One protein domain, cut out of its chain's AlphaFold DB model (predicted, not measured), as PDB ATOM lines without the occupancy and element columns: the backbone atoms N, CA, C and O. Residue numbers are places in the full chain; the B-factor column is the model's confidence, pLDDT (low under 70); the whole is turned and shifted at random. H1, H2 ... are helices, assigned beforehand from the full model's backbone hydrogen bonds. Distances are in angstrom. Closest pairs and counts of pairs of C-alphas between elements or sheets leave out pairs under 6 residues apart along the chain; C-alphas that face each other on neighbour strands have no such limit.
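AT A GLANCE: This is residues 47 to 126 of the 166 residues of an uncharacterized protein of Trichomonas vaginalis (UniProt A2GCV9). A helical hairpin of H1 and H2, touching near its turn and spreading into a V, has a third helix, H4, set crosswise to H2 with its first residues packed on H2. The short helix H3 packs on H4, and a long loop, residues 85 to 102, makes the end of the domain away from the hairpin's turn. The printed part has 80 residues with four named helices, H1, H2, H3 and H4 in that order along the chain, and no named strand; its class is all helix, with 52 of the 80 residues in helices. It is compact, with a radius of gyration of the C-alphas of 12.6 A, and rounded, spanning 33 by 30 by 24 A.

IN THESE COORDINATES: Find C-alpha 47 at (-46.790, -38.334, 38.716); from there H1, residues 47 to 64, runs 25.9 A to C-alpha 64 at (-37.058, -60.633, 47.688). Next comes H2, residues 69 to 84, which covers 22.1 A. Go on past residues 85 to 102, a stretch with no named element, to reach H3, residues 103 to 107, 6.0 A long. The last helix, H4, takes residues 112 to 124 and runs 18.7 A to C-alpha 124 at (-35.534, -53.727, 31.635).

HOW THE PARTS SIT: Start with H1 and H2, a helical hairpin: they touch at a shallow tilt of 22 degrees and run opposite ways. Look for their closest C-alphas, those of Leu 62 and Lys 72, at 6.2 A; H1 touches H2 with residues 55 to 62 alone, and H2 touches H1 with residues 72 to 76 alone. From H2 turn to H4, which touches it with residues 112 to 116 alone; the closest C-alphas, of Val 75 and Glu 112, are 6.5 A apart. The lines of H2 and H4 stand at 71 degrees, only just about perpendicular. H1 and H4 are near each other, with 6 pairs of C-alphas within 10 A. H3 touches H4, and here the closest C-alphas are those of Ser 107 and Ser 114, at 4.0 A. H3 is apart from H1 and from H2. Along the backbones of H1, H2, H3 and H4, every O i to N i+4 pair is within hydrogen-bond range.

THE WHOLE: The two C-alphas farthest apart are those of Glu 69 and Glu 97, at 35.7 A. The printed part has no cut. The links H1 to H2 and H3 to H4 are tight, with 4 residues each, and the link H2 to H3 is long, with 18 residues. The mean pLDDT of the printed part is 78.5; look for values under 70 at residues 47 to 49, 86 to 87, 97 to 99 and 125 to 126.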
ATOM      1  N   ALA A  47     -48.191 -37.882  38.699       56.28
ATOM      2  CA  ALA A  47     -46.790 -38.334  38.716       56.28
ATOM      3  C   ALA A  47     -46.277 -38.654  40.139       56.28
ATOM      4  O   ALA A  47     -45.440 -39.528  40.339       56.28
ATOM      5  N   GLU A  48     -46.824 -37.982  41.151       59.41
ATOM      6  CA  GLU A  48     -46.520 -38.200  42.568       59.41
ATOM      7  C   GLU A  48     -47.029 -39.562  43.093       59.41
ATOM      8  O   GLU A  48     -46.349 -40.229  43.882       59.41
ATOM      9  N   ASN A  49     -48.181 -40.029  42.594       68.81
ATOM     10  CA  ASN A  49     -48.717 -41.358  42.901       68.81
ATOM     11  C   ASN A  49     -47.860 -42.460  42.257       68.81
ATOM     12  O   ASN A  49     -47.615 -43.489  42.890       68.81
ATOM     13  N   ASP A  50     -47.338 -42.221  41.051       72.44
ATOM     14  CA  ASP A  50     -46.463 -43.169  40.347       72.44
ATOM     15  C   ASP A  50     -45.095 -43.319  41.003       72.44
ATOM     16  O   ASP A  50     -44.603 -44.436  41.172       72.44
ATOM     17  N   LEU A  51     -44.496 -42.217  41.456       75.25
ATOM     18  CA  LEU A  51     -43.227 -42.261  42.186       75.25
ATOM     19  C   LEU A  51     -43.363 -43.000  43.521       75.25
ATOM     20  O   LEU A  51     -42.470 -43.758  43.915       75.25
ATOM     21  N   THR A  52     -44.494 -42.811  44.201       77.88
ATOM     22  CA  THR A  52     -44.801 -43.512  45.452       77.88
ATOM     23  C   THR A  52     -44.991 -45.010  45.202       77.88
ATOM     24  O   THR A  52     -44.376 -45.827  45.893       77.88
ATOM     25  N   ALA A  53     -45.745 -45.378  44.162       77.06
ATOM     26  CA  ALA A  53     -45.936 -46.767  43.756       77.06
ATOM     27  C   ALA A  53     -44.611 -47.443  43.362       77.06
ATOM     28  O   ALA A  53     -44.325 -48.556  43.809       77.06
ATOM     29  N   ALA A  54     -43.757 -46.754  42.599       77.81
ATOM     30  CA  ALA A  54     -42.438 -47.246  42.210       77.81
ATOM     31  C   ALA A  54     -41.530 -47.483  43.427       77.81
ATOM     32  O   ALA A  54     -40.860 -48.514  43.525       77.81
ATOM     33  N   LYS A  55     -41.552 -46.574  44.410       83.31
ATOM     34  CA  LYS A  55     -40.793 -46.723  45.657       83.31
ATOM     35  C   LYS A  55     -41.277 -47.908  46.493       83.31
ATOM     36  O   LYS A  55     -40.457 -48.621  47.073       83.31
ATOM     37  N   ASP A  56     -42.584 -48.139  46.562       81.75
ATOM     38  CA  ASP A  56     -43.142 -49.288  47.279       81.75
ATOM     39  C   ASP A  56     -42.871 -50.612  46.562       81.75
ATOM     40  O   ASP A  56     -42.562 -51.615  47.212       81.75
ATOM     41  N   TYR A  57     -42.883 -50.612  45.230       82.00
ATOM     42  CA  TYR A  57     -42.467 -51.761  44.437       82.00
ATOM     43  C   TYR A  57     -40.981 -52.088  44.646       82.00
ATOM     44  O   TYR A  57     -40.632 -53.240  44.913       82.00
ATOM     45  N   LEU A  58     -40.113 -51.072  44.660       84.31
ATOM     46  CA  LEU A  58     -38.693 -51.239  44.967       84.31
ATOM     47  C   LEU A  58     -38.488 -51.868  46.352       84.31
ATOM     48  O   LEU A  58     -37.712 -52.812  46.480       84.31
ATOM     49  N   LYS A  59     -39.217 -51.431  47.388       85.62
ATOM     50  CA  LYS A  59     -39.142 -52.061  48.723       85.62
ATOM     51  C   LYS A  59     -39.450 -53.560  48.673       85.62
ATOM     52  O   LYS A  59     -38.762 -54.333  49.337       85.62
ATOM     53  N   ARG A  60     -40.449 -53.984  47.887       83.31
ATOM     54  CA  ARG A  60     -40.799 -55.409  47.724       83.31
ATOM     55  C   ARG A  60     -39.667 -56.192  47.058       83.31
ATOM     56  O   ARG A  60     -39.299 -57.256  47.554       83.31
ATOM     57  N   ILE A  61     -39.070 -55.638  46.001       81.25
ATOM     58  CA  ILE A  61     -37.908 -56.233  45.318       81.25
ATOM     59  C   ILE A  61     -36.734 -56.399  46.289       81.25
ATOM     60  O   ILE A  61     -36.147 -57.475  46.378       81.25
ATOM     61  N   LEU A  62     -36.418 -55.369  47.077       81.69
ATOM     62  CA  LEU A  62     -35.300 -55.412  48.025       81.69
ATOM     63  C   LEU A  62     -35.481 -56.483  49.114       81.69
ATOM     64  O   LEU A  62     -34.497 -57.042  49.601       81.69
ATOM     65  N   VAL A  63     -36.726 -56.782  49.497       80.88
ATOM     66  CA  VAL A  63     -37.043 -57.898  50.403       80.88
ATOM     67  C   VAL A  63     -36.818 -59.245  49.713       80.88
ATOM     68  O   VAL A  63     -36.190 -60.122  50.303       80.88
ATOM     69  N   GLN A  64     -37.264 -59.403  48.464       78.50
ATOM     70  CA  GLN A  64     -37.058 -60.633  47.688       78.50
ATOM     71  C   GLN A  64     -35.575 -60.945  47.463       78.50
ATOM     72  O   GLN A  64     -35.177 -62.106  47.496       78.50
ATOM     73  N   PHE A  65     -34.744 -59.915  47.306       73.38
ATOM     74  CA  PHE A  65     -33.304 -60.059  47.086       73.38
ATOM     75  C   PHE A  65     -32.530 -60.426  48.367       73.38
ATOM     76  O   PHE A  65     -31.309 -60.539  48.324       73.38
ATOM     77  N   ARG A  66     -33.218 -60.616  49.508       78.31
ATOM     78  CA  ARG A  66     -32.629 -60.980  50.812       78.31
ATOM     79  C   ARG A  66     -31.470 -60.066  51.241       78.31
ATOM     80  O   ARG A  66     -30.523 -60.510  51.880       78.31
ATOM     81  N   LEU A  67     -31.560 -58.779  50.903       77.56
ATOM     82  CA  LEU A  67     -30.556 -57.784  51.280       77.56
ATOM     83  C   LEU A  67     -30.594 -57.496  52.786       77.56
ATOM     84  O   LEU A  67     -31.647 -57.568  53.425       77.56
ATOM     85  N   ASN A  68     -29.458 -57.087  53.347       85.19
ATOM     86  CA  ASN A  68     -29.394 -56.638  54.737       85.19
ATOM     87  C   ASN A  68     -30.108 -55.288  54.900       85.19
ATOM     88  O   ASN A  68     -30.088 -54.459  53.991       85.19
ATOM     89  N   GLU A  69     -30.671 -55.002  56.078       83.44
ATOM     90  CA  GLU A  69     -31.396 -53.738  56.328       83.44
ATOM     91  C   GLU A  69     -30.557 -52.486  56.020       83.44
ATOM     92  O   GLU A  69     -31.057 -51.503  55.466       83.44
ATOM     93  N   ARG A  70     -29.245 -52.547  56.277       82.50
ATOM     94  CA  ARG A  70     -28.294 -51.491  55.900       82.50
ATOM     95  C   ARG A  70     -28.207 -51.281  54.383       82.50
ATOM     96  O   ARG A  70     -28.131 -50.149  53.928       82.50
ATOM     97  N   GLN A  71     -28.225 -52.352  53.595       78.00
ATOM     98  CA  GLN A  71     -28.207 -52.263  52.133       78.00
ATOM     99  C   GLN A  71     -29.552 -51.767  51.599       78.00
ATOM    100  O   GLN A  71     -29.574 -50.903  50.731       78.00
ATOM    101  N   LYS A  72     -30.673 -52.238  52.160       84.38
ATOM    102  CA  LYS A  72     -32.017 -51.776  51.777       84.38
ATOM    103  C   LYS A  72     -32.169 -50.269  51.963       84.38
ATOM    104  O   LYS A  72     -32.604 -49.568  51.052       84.38
ATOM    105  N   THR A  73     -31.787 -49.770  53.138       85.25
ATOM    106  CA  THR A  73     -31.820 -48.336  53.463       85.25
ATOM    107  C   THR A  73     -30.929 -47.518  52.537       85.25
ATOM    108  O   THR A  73     -31.352 -46.466  52.059       85.25
ATOM    109  N   LEU A  74     -29.737 -48.020  52.219       83.69
ATOM    110  CA  LEU A  74     -28.801 -47.334  51.337       83.69
ATOM    111  C   LEU A  74     -29.300 -47.306  49.882       83.69
ATOM    112  O   LEU A  74     -29.332 -46.234  49.280       83.69
ATOM    113  N   VAL A  75     -29.820 -48.415  49.350       84.00
ATOM    114  CA  VAL A  75     -30.423 -48.462  48.004       84.00
ATOM    115  C   VAL A  75     -31.654 -47.554  47.906       84.00
ATOM    116  O   VAL A  75     -31.788 -46.802  46.944       84.00
ATOM    117  N   LEU A  76     -32.519 -47.533  48.926       85.69
ATOM    118  CA  LEU A  76     -33.646 -46.595  48.982       85.69
ATOM    119  C   LEU A  76     -33.180 -45.136  49.040       85.69
ATOM    120  O   LEU A  76     -33.810 -44.271  48.433       85.69
ATOM    121  N   SER A  77     -32.095 -44.847  49.761       84.31
ATOM    122  CA  SER A  77     -31.516 -43.501  49.805       84.31
ATOM    123  C   SER A  77     -30.956 -43.077  48.445       84.31
ATOM    124  O   SER A  77     -31.190 -41.942  48.030       84.31
ATOM    125  N   LEU A  78     -30.312 -43.993  47.713       82.75
ATOM    126  CA  LEU A  78     -29.810 -43.762  46.358       82.75
ATOM    127  C   LEU A  78     -30.950 -43.529  45.374       82.75
ATOM    128  O   LEU A  78     -30.901 -42.561  44.626       82.75
ATOM    129  N   TYR A  79     -32.005 -44.340  45.434       84.56
ATOM    130  CA  TYR A  79     -33.204 -44.139  44.625       84.56
ATOM    131  C   TYR A  79     -33.848 -42.772  44.890       84.56
ATOM    132  O   TYR A  79     -34.107 -42.013  43.964       84.56
ATOM    133  N   ASN A  80     -34.042 -42.398  46.161       82.69
ATOM    134  CA  ASN A  80     -34.579 -41.073  46.492       82.69
ATOM    135  C   ASN A  80     -33.641 -39.946  46.045       82.69
ATOM    136  O   ASN A  80     -34.111 -38.862  45.727       82.69
ATOM    137  N   THR A  81     -32.329 -40.181  46.053       82.56
ATOM    138  CA  THR A  81     -31.341 -39.209  45.580       82.56
ATOM    139  C   THR A  81     -31.439 -39.035  44.068       82.56
ATOM    140  O   THR A  81     -31.470 -37.904  43.611       82.56
ATOM    141  N   PHE A  82     -31.552 -40.134  43.323       80.81
ATOM    142  CA  PHE A  82     -31.730 -40.141  41.872       80.81
ATOM    143  C   PHE A  82     -33.016 -39.429  41.435       80.81
ATOM    144  O   PHE A  82     -32.993 -38.652  40.495       80.81
ATOM    145  N   ILE A  83     -34.127 -39.654  42.144       80.50
ATOM    146  CA  ILE A  83     -35.423 -39.053  41.795       80.50
ATOM    147  C   ILE A  83     -35.526 -37.577  42.208       80.50
ATOM    148  O   ILE A  83     -36.147 -36.795  41.498       80.50
ATOM    149  N   ASN A  84     -34.980 -37.195  43.370       76.81
ATOM    150  CA  ASN A  84     -35.245 -35.873  43.958       76.81
ATOM    151  C   ASN A  84     -34.122 -34.845  43.771       76.81
ATOM    152  O   ASN A  84     -34.358 -33.666  44.030       76.81
ATOM    153  N   LYS A  85     -32.892 -35.246  43.424       70.62
ATOM    154  CA  LYS A  85     -31.816 -34.275  43.175       70.62
ATOM    155  C   LYS A  85     -31.820 -33.835  41.717       70.62
ATOM    156  O   LYS A  85     -32.005 -34.646  40.826       70.62
ATOM    157  N   GLU A  86     -31.495 -32.563  41.495       61.25
ATOM    158  CA  GLU A  86     -31.213 -32.024  40.155       61.25
ATOM    159  C   GLU A  86     -29.929 -32.610  39.540       61.25
ATOM    160  O   GLU A  86     -29.755 -32.574  38.328       61.25
ATOM    161  N   SER A  87     -29.027 -33.150  40.370       66.69
ATOM    162  CA  SER A  87     -27.780 -33.782  39.932       66.69
ATOM    163  C   SER A  87     -27.963 -35.291  39.821       66.69
ATOM    164  O   SER A  87     -28.171 -35.983  40.825       66.69
ATOM    165  N   ASP A  88     -27.865 -35.775  38.588       73.19
ATOM    166  CA  ASP A  88     -27.949 -37.185  38.247       73.19
ATOM    167  C   ASP A  88     -26.717 -37.945  38.761       73.19
ATOM    168  O   ASP A  88     -25.568 -37.702  38.390       73.19
ATOM    169  N   ILE A  89     -26.962 -38.908  39.649       76.25
ATOM    170  CA  ILE A  89     -25.915 -39.739  40.248       76.25
ATOM    171  C   ILE A  89     -25.252 -40.704  39.247       76.25
ATOM    172  O   ILE A  89     -24.228 -41.306  39.603       76.25
ATOM    173  N   PHE A  90     -25.815 -40.856  38.045       78.69
ATOM    174  CA  PHE A  90     -25.327 -41.688  36.944       78.69
ATOM    175  C   PHE A  90     -24.942 -40.877  35.698       78.69
ATOM    176  O   PHE A  90     -24.719 -41.470  34.649       78.69
ATOM    177  N   GLU A  91     -24.789 -39.553  35.805       80.62
ATOM    178  CA  GLU A  91     -24.495 -38.668  34.664       80.62
ATOM    179  C   GLU A  91     -23.257 -39.114  33.859       80.62
ATOM    180  O   GLU A  91     -23.252 -39.094  32.633       80.62
ATOM    181  N   ASN A  92     -22.219 -39.601  34.546       81.56
ATOM    182  CA  ASN A  92     -20.988 -40.097  33.913       81.56
ATOM    183  C   ASN A  92     -21.141 -41.465  33.227       81.56
ATOM    184  O   ASN A  92     -20.216 -41.912  32.554       81.56
ATOM    185  N   ASP A  93     -22.264 -42.145  33.444       81.31
ATOM    186  CA  ASP A  93     -22.563 -43.479  32.925       81.31
ATOM    187  C   ASP A  93     -23.620 -43.432  31.805       81.31
ATOM    188  O   ASP A  93     -24.154 -44.469  31.403       81.31
ATOM    189  N   LEU A  94     -23.937 -42.231  31.309       81.56
ATOM    190  CA  LEU A  94     -24.823 -42.008  30.173       81.56
ATOM    191  C   LEU A  94     -24.134 -42.464  28.878       81.56
ATOM    192  O   LEU A  94     -23.029 -42.021  28.564       81.56
ATOM    193  N   MET A  95     -24.781 -43.337  28.110       76.50
ATOM    194  CA  MET A  95     -24.243 -43.823  26.835       76.50
ATOM    195  C   MET A  95     -24.658 -42.969  25.641       76.50
ATOM    196  O   MET A  95     -23.944 -42.932  24.640       76.50
ATOM    197  N   ASP A  96     -25.815 -42.312  25.711       73.81
ATOM    198  CA  ASP A  96     -26.373 -41.569  24.587       73.81
ATOM    199  C   ASP A  96     -27.244 -40.375  25.010       73.81
ATOM    200  O   ASP A  96     -27.646 -40.217  26.163       73.81
ATOM    201  N   GLU A  97     -27.569 -39.532  24.027       66.19
ATOM    202  CA  GLU A  97     -28.492 -38.397  24.177       66.19
ATOM    203  C   GLU A  97     -29.933 -38.838  24.502       66.19
ATOM    204  O   GLU A  97     -30.751 -38.018  24.918       66.19
ATOM    205  N   ALA A  98     -30.249 -40.129  24.342       65.50
ATOM    206  CA  ALA A  98     -31.542 -40.714  24.692       65.50
ATOM    207  C   ALA A  98     -31.655 -41.071  26.188       65.50
ATOM    208  O   ALA A  98     -32.648 -41.674  26.595       65.50
ATOM    209  N   GLN A  99     -30.672 -40.667  27.002       67.31
ATOM    210  CA  GLN A  99     -30.596 -40.927  28.439       67.31
ATOM    211  C   GLN A  99     -30.575 -42.418  28.797       67.31
ATOM    212  O   GLN A  99     -31.070 -42.830  29.851       67.31
ATOM    213  N   ASN A 100     -29.984 -43.249  27.936       77.44
ATOM    214  CA  ASN A 100     -29.713 -44.635  28.283       77.44
ATOM    215  C   ASN A 100     -28.438 -44.709  29.120       77.44
ATOM    216  O   ASN A 100     -27.362 -44.297  28.691       77.44
ATOM    217  N   TYR A 101     -28.552 -45.281  30.313       83.06
ATOM    218  CA  TYR A 101     -27.406 -45.541  31.176       83.06
ATOM    219  C   TYR A 101     -26.758 -46.881  30.826       83.06
ATOM    220  O   TYR A 101     -27.446 -47.845  30.471       83.06
ATOM    221  N   ALA A 102     -25.440 -46.974  31.000       85.25
ATOM    222  CA  ALA A 102     -24.654 -48.198  30.868       85.25
ATOM    223  C   ALA A 102     -24.913 -49.167  32.041       85.25
ATOM    224  O   ALA A 102     -23.999 -49.543  32.774       85.25
ATOM    225  N   TRP A 103     -26.172 -49.567  32.261       86.38
ATOM    226  CA  TRP A 103     -26.584 -50.369  33.420       86.38
ATOM    227  C   TRP A 103     -25.782 -51.665  33.568       86.38
ATOM    228  O   TRP A 103     -25.458 -52.062  34.685       86.38
ATOM    229  N   GLU A 104     -25.410 -52.292  32.452       84.56
ATOM    230  CA  GLU A 104     -24.537 -53.466  32.439       84.56
ATOM    231  C   GLU A 104     -23.176 -53.154  33.065       84.56
ATOM    232  O   GLU A 104     -22.760 -53.840  33.996       84.56
ATOM    233  N   GLU A 105     -22.514 -52.076  32.657       84.69
ATOM    234  CA  GLU A 105     -21.218 -51.684  33.212       84.69
ATOM    235  C   GLU A 105     -21.323 -51.275  34.684       84.69
ATOM    236  O   GLU A 105     -20.500 -51.689  35.502       84.69
ATOM    237  N   ILE A 106     -22.357 -50.508  35.047       84.50
ATOM    238  CA  ILE A 106     -22.590 -50.072  36.430       84.50
ATOM    239  C   ILE A 106     -22.818 -51.288  37.344       84.50
ATOM    240  O   ILE A 106     -22.327 -51.303  38.474       84.50
ATOM    241  N   SER A 107     -23.512 -52.324  36.858       85.12
ATOM    242  CA  SER A 107     -23.792 -53.549  37.621       85.12
ATOM    243  C   SER A 107     -22.543 -54.369  37.960       85.12
ATOM    244  O   SER A 107     -22.528 -55.060  38.974       85.12
ATOM    245  N   HIS A 108     -21.466 -54.247  37.178       84.19
ATOM    246  CA  HIS A 108     -20.202 -54.943  37.443       84.19
ATOM    247  C   HIS A 108     -19.278 -54.173  38.401       84.19
ATOM    248  O   HIS A 108     -18.221 -54.677  38.787       84.19
ATOM    249  N   ARG A 109     -19.644 -52.948  38.799       84.00
ATOM    250  CA  ARG A 109     -18.860 -52.148  39.747       84.00
ATOM    251  C   ARG A 109     -19.069 -52.637  41.179       84.00
ATOM    252  O   ARG A 109     -20.088 -53.225  41.530       84.00
ATOM    253  N   ILE A 110     -18.104 -52.335  42.042       72.12
ATOM    254  CA  ILE A 110     -18.234 -52.568  43.483       72.12
ATOM    255  C   ILE A 110     -18.951 -51.367  44.102       72.12
ATOM    256  O   ILE A 110     -18.567 -50.222  43.869       72.12
ATOM    257  N   GLY A 111     -19.975 -51.630  44.911       76.12
ATOM    258  CA  GLY A 111     -20.693 -50.608  45.671       76.12
ATOM    259  C   GLY A 111     -22.196 -50.669  45.460       76.12
ATOM    260  O   GLY A 111     -22.734 -51.557  44.817       76.12
ATOM    261  N   GLU A 112     -22.921 -49.718  46.019       73.06
ATOM    262  CA  GLU A 112     -24.376 -49.818  46.127       73.06
ATOM    263  C   GLU A 112     -25.103 -49.361  44.856       73.06
ATOM    264  O   GLU A 112     -26.256 -49.726  44.621       73.06
ATOM    265  N   LYS A 113     -24.395 -48.626  43.991       81.06
ATOM    266  CA  LYS A 113     -24.832 -48.312  42.626       81.06
ATOM    267  C   LYS A 113     -24.997 -49.568  41.768       81.06
ATOM    268  O   LYS A 113     -25.884 -49.591  40.919       81.06
ATOM    269  N   SER A 114     -24.196 -50.609  42.007       83.19
ATOM    270  CA  SER A 114     -24.279 -51.842  41.221       83.19
ATOM    271  C   SER A 114     -25.541 -52.637  41.526       83.19
ATOM    272  O   SER A 114     -26.178 -53.130  40.602       83.19
ATOM    273  N   ILE A 115     -25.983 -52.648  42.787       79.50
ATOM    274  CA  ILE A 115     -27.260 -53.254  43.190       79.50
ATOM    275  C   ILE A 115     -28.428 -52.553  42.487       79.50
ATOM    276  O   ILE A 115     -29.339 -53.211  41.986       79.50
ATOM    277  N   LEU A 116     -28.407 -51.216  42.422       82.56
ATOM    278  CA  LEU A 116     -29.457 -50.469  41.726       82.56
ATOM    279  C   LEU A 116     -29.441 -50.757  40.217       82.56
ATOM    280  O   LEU A 116     -30.500 -50.959  39.628       82.56
ATOM    281  N   ALA A 117     -28.257 -50.838  39.609       84.62
ATOM    282  CA  ALA A 117     -28.103 -51.176  38.199       84.62
ATOM    283  C   ALA A 117     -28.539 -52.614  37.877       84.62
ATOM    284  O   ALA A 117     -29.196 -52.847  36.868       84.62
ATOM    285  N   GLU A 118     -28.260 -53.576  38.755       80.81
ATOM    286  CA  GLU A 118     -28.719 -54.960  38.616       80.81
ATOM    287  C   GLU A 118     -30.252 -55.055  38.691       80.81
ATOM    288  O   GLU A 118     -30.879 -55.781  37.914       80.81
ATOM    289  N   ILE A 119     -30.877 -54.281  39.586       81.19
ATOM    290  CA  ILE A 119     -32.338 -54.148  39.643       81.19
ATOM    291  C   ILE A 119     -32.861 -53.508  38.350       81.19
ATOM    292  O   ILE A 119     -33.810 -54.030  37.768       81.19
ATOM    293  N   ALA A 120     -32.233 -52.434  37.865       82.44
ATOM    294  CA  ALA A 120     -32.621 -51.770  36.622       82.44
ATOM    295  C   ALA A 120     -32.548 -52.722  35.417       82.44
ATOM    296  O   ALA A 120     -33.518 -52.831  34.672       82.44
ATOM    297  N   LEU A 121     -31.463 -53.490  35.275       80.50
ATOM    298  CA  LEU A 121     -31.328 -54.520  34.240       80.50
ATOM    299  C   LEU A 121     -32.421 -55.580  34.347       80.50
ATOM    300  O   LEU A 121     -33.022 -55.943  33.342       80.50
ATOM    301  N   ARG A 122     -32.725 -56.066  35.554       75.62
ATOM    302  CA  ARG A 122     -33.795 -57.056  35.755       75.62
ATOM    303  C   ARG A 122     -35.169 -56.509  35.390       75.62
ATOM    304  O   ARG A 122     -35.980 -57.266  34.867       75.62
ATOM    305  N   LEU A 123     -35.425 -55.226  35.635       74.75
ATOM    306  CA  LEU A 123     -36.664 -54.565  35.228       74.75
ATOM    307  C   LEU A 123     -36.721 -54.367  33.711       74.75
ATOM    308  O   LEU A 123     -37.730 -54.705  33.098       74.75
ATOM    309  N   LEU A 124     -35.634 -53.908  33.088       73.75
ATOM    310  CA  LEU A 124     -35.534 -53.727  31.635       73.75
ATOM    311  C   LEU A 124     -35.628 -55.055  30.871       73.75
ATOM    312  O   LEU A 124     -36.225 -55.118  29.799       73.75
ATOM    313  N   CYS A 125     -35.063 -56.124  31.431       68.19
ATOM    314  CA  CYS A 125     -35.135 -57.478  30.889       68.19
ATOM    315  C   CYS A 125     -36.369 -58.255  31.368       68.19
ATOM    316  O   CYS A 125     -36.558 -59.403  30.949       68.19
ATOM    317  N   SER A 126     -37.200 -57.679  32.245       64.69
ATOM    318  CA  SER A 126     -38.454 -58.314  32.636       64.69
ATOM    319  C   SER A 126     -39.321 -58.438  31.388       64.69
ATOM    320  O   SER A 126     -39.452 -57.500  30.599       64.69
TER     321      SER A 126